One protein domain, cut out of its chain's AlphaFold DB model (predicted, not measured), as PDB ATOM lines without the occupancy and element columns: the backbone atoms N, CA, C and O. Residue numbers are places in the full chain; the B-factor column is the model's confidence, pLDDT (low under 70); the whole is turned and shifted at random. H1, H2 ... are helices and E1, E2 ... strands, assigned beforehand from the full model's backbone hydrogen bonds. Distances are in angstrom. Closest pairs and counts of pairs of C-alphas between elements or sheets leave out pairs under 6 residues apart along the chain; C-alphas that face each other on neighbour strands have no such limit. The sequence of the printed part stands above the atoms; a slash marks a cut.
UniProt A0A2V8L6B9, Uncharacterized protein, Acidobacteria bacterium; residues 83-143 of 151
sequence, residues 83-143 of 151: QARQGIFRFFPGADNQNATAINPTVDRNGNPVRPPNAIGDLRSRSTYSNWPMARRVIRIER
ATOM      1  N   GLN A  83      70.318  10.656 -42.014       86.75
ATOM      2  CA  GLN A  83      69.409  11.786 -41.795       86.75
ATOM      3  C   GLN A  83      69.475  12.829 -42.924       86.75
ATOM      4  O   GLN A  83      68.436  13.296 -43.385       86.75
ATOM      5  N   ALA A  84      70.664  13.139 -43.454       88.38
ATOM      6  CA  ALA A  84      70.799  14.065 -44.583       88.38
ATOM      7  C   ALA A  84      70.162  13.516 -45.876       88.38
ATOM      8  O   ALA A  84      69.562  14.278 -46.630       88.38
ATOM      9  N   ARG A  85      70.198  12.190 -46.099       89.38
ATOM     10  CA  ARG A  85      69.448  11.520 -47.184       89.38
ATOM     11  C   ARG A  85      67.925  11.633 -47.027       89.38
ATOM     12  O   ARG A  85      67.214  11.555 -48.019       89.38
ATOM     13  N   GLN A  86      67.436  11.860 -45.807       88.56
ATOM     14  CA  GLN A  86      66.030  12.135 -45.481       88.56
ATOM     15  C   GLN A  86      65.720  13.650 -45.425       88.56
ATOM     16  O   GLN A  86      64.689  14.055 -44.893       88.56
ATOM     17  N   GLY A  87      66.617  14.511 -45.923       87.88
ATOM     18  CA  GLY A  87      66.454  15.971 -45.892       87.88
ATOM     19  C   GLY A  87      66.638  16.614 -44.510       87.88
ATOM     20  O   GLY A  87      66.314  17.788 -44.338       87.88
ATOM     21  N   ILE A  88      67.147  15.874 -43.517       89.81
ATOM     22  CA  ILE A  88      67.426  16.357 -42.158       89.81
ATOM     23  C   ILE A  88      68.923  16.658 -42.039       89.81
ATOM     24  O   ILE A  88      69.755  15.772 -41.827       89.81
ATOM     25  N   PHE A  89      69.275  17.936 -42.151       89.94
ATOM     26  CA  PHE A  89      70.656  18.404 -42.070       89.94
ATOM     27  C   PHE A  89      71.001  18.789 -40.636       89.94
ATOM     28  O   PHE A  89      70.317  19.605 -40.020       89.94
ATOM     29  N   ARG A  90      72.071  18.199 -40.102       90.94
ATOM     30  CA  ARG A  90      72.641  18.546 -38.796       90.94
ATOM     31  C   ARG A  90      73.800  19.522 -38.963       90.94
ATOM     32  O   ARG A  90      74.460  19.489 -39.998       90.94
ATOM     33  N   PHE A  91      74.037  20.363 -37.964       91.00
ATOM     34  CA  PHE A  91      75.167  21.293 -37.914       91.00
ATOM     35  C   PHE A  91      75.476  21.706 -36.470       91.00
ATOM     36  O   PHE A  91      74.602  21.653 -35.600       91.00
ATOM     37  N   PHE A  92      76.705  22.158 -36.226       93.19
ATOM     38  CA  PHE A  92      77.092  22.836 -34.988       93.19
ATOM     39  C   PHE A  92      77.170  24.350 -35.251       93.19
ATOM     40  O   PHE A  92      77.830  24.756 -36.207       93.19
ATOM     41  N   PRO A  93      76.510  25.214 -34.457       92.44
ATOM     42  CA  PRO A  93      76.616  26.662 -34.621       92.44
ATOM     43  C   PRO A  93      78.075  27.140 -34.568       92.44
ATOM     44  O   PRO A  93      78.810  26.768 -33.656       92.44
ATOM     45  N   GLY A  94      78.482  27.973 -35.528       87.94
ATOM     46  CA  GLY A  94      79.843  28.520 -35.610       87.94
ATOM     47  C   GLY A  94      80.905  27.592 -36.213       87.94
ATOM     48  O   GLY A  94      82.061  27.995 -36.296       87.94
ATOM     49  N   ALA A  95      80.534  26.389 -36.661       89.88
ATOM     50  CA  ALA A  95      81.437  25.467 -37.341       89.88
ATOM     51  C   ALA A  95      80.889  25.043 -38.711       89.88
ATOM     52  O   ALA A  95      79.700  24.753 -38.854       89.88
ATOM     53  N   ASP A  96      81.771  24.968 -39.707       88.94
ATOM     54  CA  ASP A  96      81.436  24.412 -41.016       88.94
ATOM     55  C   ASP A  96      81.187  22.905 -40.923       88.94
ATOM     56  O   ASP A  96      81.885  22.181 -40.210       88.94
ATOM     57  N   ASN A  97      80.215  22.413 -41.691       88.62
ATOM     58  CA  ASN A  97      79.965  20.980 -41.803       88.62
ATOM     59  C   ASN A  97      81.070  20.309 -42.625       88.62
ATOM     60  O   ASN A  97      81.297  20.656 -43.783       88.62
ATOM     61  N   GLN A  98      81.716  19.310 -42.032       91.06
ATOM     62  CA  GLN A  98      82.886  18.629 -42.581       91.06
ATOM     63  C   GLN A  98      82.732  17.108 -42.495       91.06
ATOM     64  O   GLN A  98      82.089  16.572 -41.585       91.06
ATOM     65  N   ASN A  99      83.332  16.396 -43.452       89.19
ATOM     66  CA  ASN A  99      83.290  14.935 -43.491       89.19
ATOM     67  C   ASN A  99      84.195  14.299 -42.413       89.19
ATOM     68  O   ASN A  99      85.016  14.970 -41.790       89.19
ATOM     69  N   ALA A 100      84.079  12.982 -42.229       88.31
ATOM     70  CA  ALA A 100      84.832  12.238 -41.215       88.31
ATOM     71  C   ALA A 100      86.363  12.194 -41.431       88.31
ATOM     72  O   ALA A 100      87.075  11.711 -40.558       88.31
ATOM     73  N   THR A 101      86.868  12.652 -42.582       85.06
ATOM     74  CA  THR A 101      88.305  12.690 -42.930       85.06
ATOM     75  C   THR A 101      88.931  14.084 -42.816       85.06
ATOM     76  O   THR A 101      90.126  14.232 -43.060       85.06
ATOM     77  N   ALA A 102      88.143  15.112 -42.494       87.44
ATOM     78  CA  ALA A 102      88.626  16.480 -42.349       87.44
ATOM     79  C   ALA A 102      89.414  16.683 -41.042       87.44
ATOM     80  O   ALA A 102      89.272  15.917 -40.094       87.44
ATOM     81  N   ILE A 103      90.192  17.770 -40.973       86.31
ATOM     82  CA  ILE A 103      90.936  18.176 -39.763       86.31
ATOM     83  C   ILE A 103      89.981  18.485 -38.594       86.31
ATOM     84  O   ILE A 103      90.258  18.121 -37.458       86.31
ATOM     85  N   ASN A 104      88.837  19.117 -38.887       89.31
ATOM     86  CA  ASN A 104      87.774  19.426 -37.927       89.31
ATOM     87  C   ASN A 104      86.473  18.722 -38.361       89.31
ATOM     88  O   ASN A 104      85.612  19.371 -38.955       89.31
ATOM     89  N   PRO A 105      86.327  17.401 -38.153       89.56
ATOM     90  CA  PRO A 105      85.174  16.648 -38.637       89.56
ATOM     91  C   PRO A 105      83.922  16.954 -37.801       89.56
ATOM     92  O   PRO A 105      83.991  17.017 -36.575       89.56
ATOM     93  N   THR A 106      82.755  17.075 -38.447       92.12
ATOM     94  CA  THR A 106      81.458  17.199 -37.740       92.12
ATOM     95  C   THR A 106      80.704  15.873 -37.613       92.12
ATOM     96  O   THR A 106      79.636  15.818 -36.996       92.12
ATOM     97  N   VAL A 107      81.225  14.797 -38.214       91.31
ATOM     98  CA  VAL A 107      80.651  13.443 -38.181       91.31
ATOM     99  C   VAL A 107      81.734  12.363 -38.111       91.31
ATOM    100  O   VAL A 107      82.837  12.564 -38.615       91.31
ATOM    101  N   ASP A 108      81.411  11.202 -37.537       88.94
ATOM    102  CA  ASP A 108      82.235   9.987 -37.616       88.94
ATOM    103  C   ASP A 108      81.958   9.184 -38.911       88.94
ATOM    104  O   ASP A 108      81.127   9.567 -39.743       88.94
ATOM    105  N   ARG A 109      82.642   8.041 -39.100       82.12
ATOM    106  CA  ARG A 109      82.432   7.165 -40.277       82.12
ATOM    107  C   ARG A 109      81.060   6.486 -40.317       82.12
ATOM    108  O   ARG A 109      80.603   6.130 -41.397       82.12
ATOM    109  N   ASN A 110      80.408   6.320 -39.170       87.44
ATOM    110  CA  ASN A 110      79.061   5.760 -39.066       87.44
ATOM    111  C   ASN A 110      77.985   6.832 -39.349       87.44
ATOM    112  O   ASN A 110      76.798   6.523 -39.461       87.44
ATOM    113  N   GLY A 111      78.388   8.101 -39.487       87.56
ATOM    114  CA  GLY A 111      77.498   9.243 -39.650       87.56
ATOM    115  C   GLY A 111      76.907   9.754 -38.334       87.56
ATOM    116  O   GLY A 111      75.921  10.498 -38.373       87.56
ATOM    117  N   ASN A 112      77.473   9.390 -37.181       90.88
ATOM    118  CA  ASN A 112      77.136  10.000 -35.896       90.88
ATOM    119  C   ASN A 112      77.746  11.409 -35.805       90.88
ATOM    120  O   ASN A 112      78.791  11.649 -36.410       90.88
ATOM    121  N   PRO A 113      77.138  12.353 -35.070       91.81
ATOM    122  CA  PRO A 113      77.698  13.688 -34.884       91.81
ATOM    123  C   PRO A 113      78.966  13.656 -34.024       91.81
ATOM    124  O   PRO A 113      78.993  12.995 -32.988       91.81
ATOM    125  N   VAL A 114      79.972  14.442 -34.402       92.88
ATOM    126  CA  VAL A 114      81.172  14.713 -33.596       92.88
ATOM    127  C   VAL A 114      81.275  16.224 -33.419       92.88
ATOM    128  O   VAL A 114      81.187  16.957 -34.400       92.88
ATOM    129  N   ARG A 115      81.413  16.708 -32.178       91.25
ATOM    130  CA  ARG A 115      81.496  18.148 -31.888       91.25
ATOM    131  C   ARG A 115      82.888  18.671 -32.273       91.25
ATOM    132  O   ARG A 115      83.853  18.266 -31.626       91.25
ATOM    133  N   PRO A 116      83.023  19.567 -33.267       90.38
ATOM    134  CA  PRO A 116      84.322  20.113 -33.635       90.38
ATOM    135  C   PRO A 116      84.798  21.141 -32.586       90.38
ATOM    136  O   PRO A 116      83.968  21.721 -31.873       90.38
ATOM    137  N   PRO A 117      86.113  21.420 -32.486       88.19
ATOM    138  CA  PRO A 117      86.657  22.326 -31.468       88.19
ATOM    139  C   PRO A 117      86.108  23.759 -31.538       88.19
ATOM    140  O   PRO A 117      85.947  24.406 -30.508       88.19
ATOM    141  N   ASN A 118      85.777  24.240 -32.741       89.19
ATOM    142  CA  ASN A 118      85.252  25.582 -33.007       89.19
ATOM    143  C   ASN A 118      83.722  25.716 -32.851       89.19
ATOM    144  O   ASN A 118      83.174  26.772 -33.160       89.19
ATOM    145  N   ALA A 119      83.010  24.682 -32.388       89.06
ATOM    146  CA  ALA A 119      81.571  24.777 -32.153       89.06
ATOM    147  C   ALA A 119      81.242  25.777 -31.025       89.06
ATOM    148  O   ALA A 119      81.670  25.608 -29.879       89.06
ATOM    149  N   ILE A 120      80.412  26.773 -31.343       91.44
ATOM    150  CA  ILE A 120      79.921  27.824 -30.431       91.44
ATOM    151  C   ILE A 120      78.641  27.369 -29.698       91.44
ATOM    152  O   ILE A 120      78.247  27.954 -28.693       91.44
ATOM    153  N   GLY A 121      77.994  26.292 -30.152       90.88
ATOM    154  CA  GLY A 121      76.829  25.711 -29.485       90.88
ATOM    155  C   GLY A 121      76.648  24.224 -29.769       90.88
ATOM    156  O   GLY A 121      77.428  23.615 -30.503       90.88
ATOM    157  N   ASP A 122      75.602  23.652 -29.181       91.00
ATOM    158  CA  ASP A 122      75.264  22.236 -29.327       91.00
ATOM    159  C   ASP A 122      74.741  21.882 -30.721       91.00
ATOM    160  O   ASP A 122      74.362  22.744 -31.519       91.00
ATOM    161  N   LEU A 123      74.698  20.577 -30.997       91.38
ATOM    162  CA  LEU A 123      74.188  20.018 -32.242       91.38
ATOM    163  C   LEU A 123      72.747  20.473 -32.513       91.38
ATOM    164  O   LEU A 123      71.838  20.217 -31.722       91.38
ATOM    165  N   ARG A 124      72.517  21.070 -33.682       90.75
ATOM    166  CA  ARG A 124      71.180  21.424 -34.179       90.75
ATOM    167  C   ARG A 124      70.857  20.649 -35.448       90.75
ATOM    168  O   ARG A 124      71.751  20.183 -36.154       90.75
ATOM    169  N   SER A 125      69.570  20.520 -35.753       89.75
ATOM    170  CA  SER A 125      69.081  19.919 -36.992       89.75
ATOM    171  C   SER A 125      68.007  20.786 -37.647       89.75
ATOM    172  O   SER A 125      67.231  21.466 -36.975       89.75
ATOM    173  N   ARG A 126      67.968  20.774 -38.981       87.12
ATOM    174  CA  ARG A 126      66.948  21.436 -39.796       87.12
ATOM    175  C   ARG A 126      66.480  20.476 -40.884       87.12
ATOM    176  O   ARG A 126      67.291  19.971 -41.655       87.12
ATOM    177  N   SER A 127      65.173  20.241 -40.947       88.06
ATOM    178  CA  SER A 127      64.549  19.511 -42.052       88.06
ATOM    179  C   SER A 127      64.233  20.470 -43.202       88.06
ATOM    180  O   SER A 127      63.783  21.591 -42.966       88.06
ATOM    181  N   THR A 128      64.430  20.038 -44.445       77.88
ATOM    182  CA  THR A 128      63.929  20.748 -45.635       77.88
ATOM    183  C   THR A 128      62.416  20.584 -45.816       77.88
ATOM    184  O   THR A 128      61.769  21.444 -46.415       77.88
ATOM    185  N   TYR A 129      61.826  19.525 -45.254       70.69
ATOM    186  CA  TYR A 129      60.403  19.208 -45.396       70.69
ATOM    187  C   TYR A 129      59.491  19.961 -44.412       70.69
ATOM    188  O   TYR A 129      58.297  20.093 -44.674       70.69
ATOM    189  N   SER A 130      60.026  20.535 -43.323       59.62
ATOM    190  CA  SER A 130      59.232  21.212 -42.272       59.62
ATOM    191  C   SER A 130      58.420  22.423 -42.748       59.62
ATOM    192  O   SER A 130      57.492  22.859 -42.062       59.62
ATOM    193  N   ASN A 131      58.791  22.985 -43.900       59.91
ATOM    194  CA  ASN A 131      58.225  24.221 -44.437       59.91
ATOM    195  C   ASN A 131      57.197  23.985 -45.556       59.91
ATOM    196  O   ASN A 131      56.590  24.944 -46.025       59.91
ATOM    197  N   TRP A 132      56.962  22.733 -45.966       49.09
ATOM    198  CA  TRP A 132      55.947  22.414 -46.969       49.09
ATOM    199  C   TRP A 132      54.555  22.353 -46.314       49.09
ATOM    200  O   TRP A 132      54.380  21.600 -45.350       49.09
ATOM    201  N   PRO A 133      53.537  23.080 -46.825       56.62
ATOM    202  CA  PRO A 133      52.201  23.121 -46.214       56.62
ATOM    203  C   PRO A 133      51.562  21.740 -46.007       56.62
ATOM    204  O   PRO A 133      50.851  21.520 -45.029       56.62
ATOM    205  N   MET A 134      51.862  20.792 -46.899       55.12
ATOM    206  CA  MET A 134      51.343  19.422 -46.862       55.12
ATOM    207  C   MET A 134      51.967  18.574 -45.738       55.12
ATOM    208  O   MET A 134      51.265  17.779 -45.115       55.12
ATOM    209  N   ALA A 135      53.244  18.787 -45.396       49.22
ATOM    210  CA  ALA A 135      53.935  18.023 -44.349       49.22
ATOM    211  C   ALA A 135      53.383  18.317 -42.939       49.22
ATOM    212  O   ALA A 135      53.336  17.433 -42.083       49.22
ATOM    213  N   ARG A 136      52.877  19.539 -42.708       49.12
ATOM    214  CA  ARG A 136      52.211  19.916 -41.447       49.12
ATOM    215  C   ARG A 136      50.891  19.174 -41.196       49.12
ATOM    216  O   ARG A 136      50.457  19.127 -40.047       49.12
ATOM    217  N   ARG A 137      50.248  18.607 -42.228       48.03
ATOM    218  CA  ARG A 137      49.011  17.819 -42.066       48.03
ATOM    219  C   ARG A 137      49.279  16.407 -41.549       48.03
ATOM    220  O   ARG A 137      48.546  15.958 -40.677       48.03
ATOM    221  N   VAL A 138      50.341  15.748 -42.017       46.47
ATOM    222  CA  VAL A 138      50.658  14.354 -41.643       46.47
ATOM    223  C   VAL A 138      50.946  14.230 -40.141       46.47
ATOM    224  O   VAL A 138      50.334  13.412 -39.467       46.47
ATOM    225  N   ILE A 139      51.766  15.129 -39.582       46.25
ATOM    226  CA  ILE A 139      52.136  15.115 -38.149       46.25
ATOM    227  C   ILE A 139      50.943  15.440 -37.222       46.25
ATOM    228  O   ILE A 139      50.968  15.102 -36.039       46.25
ATOM    229  N   ARG A 140      49.879  16.089 -37.724       41.16
ATOM    230  CA  ARG A 140      48.661  16.324 -36.928       41.16
ATOM    231  C   ARG A 140      47.822  15.049 -36.794       41.16
ATOM    232  O   ARG A 140      47.348  14.767 -35.702       41.16
ATOM    233  N   ILE A 141      47.709  14.259 -37.864       41.81
ATOM    234  CA  ILE A 141      46.883  13.041 -37.895       41.81
ATOM    235  C   ILE A 141      47.392  11.986 -36.895       41.81
ATOM    236  O   ILE A 141      46.589  11.350 -36.223       41.81
ATOM    237  N   GLU A 142      48.709  11.854 -36.709       39.88
ATOM    238  CA  GLU A 142      49.280  10.919 -35.721       39.88
ATOM    239  C   GLU A 142      49.057  11.329 -34.254       39.88
ATOM    240  O   GLU A 142      49.181  10.487 -33.368       39.88
ATOM    241  N   ARG A 143      48.717  12.595 -33.964       45.25
ATOM    242  CA  ARG A 143      48.425  13.047 -32.588       45.25
ATOM    243  C   ARG A 143      46.952  12.933 -32.203       45.25
ATOM    244  O   ARG A 143      46.666  12.787 -31.019       45.25
TER     245      ARG A 143
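This is residues 83 to 143 of the 151 residues of an uncharacterized protein of Acidobacteria bacterium (UniProt A0A2V8L6B9). Little regular structure: a short two-stranded hairpin, E1 and E2, opens at one end into a large loop of residues 92 to 123, and at the other end residues 131 to 143, with H1, stick out as a tail. The 61 printed residues hold two antiparallel strands, then one helix; the class is mixed, with 17 residues in named elements. The whole is loose, radius of gyration of the C-alphas 14.4 A, and elongated, spanning 43 by 23 by 18 A.

E1 is residues 88 to 91, 10.1 A long, from C-alpha 88 at (67.426, 16.357, -42.158). E2 is residues 124 to 127, 10.5 A. H1 is residues 135 to 143, 13.9 A, ending at C-alpha 143 at (48.425, 13.047, -32.588).

The hairpin E1 and E2 is antiparallel at 154 degrees, with N 89 and O 126 within hydrogen-bond range at 2.9 A. H1 is apart from E1. In H1, 1 of 5 O i to N i+4 pairs and 4 of 6 O i to N i+3 pairs are within range.

The printed part has no cut. The link E1 to E2 is long, 32 residues. Residues 130 to 143 have pLDDT under 70.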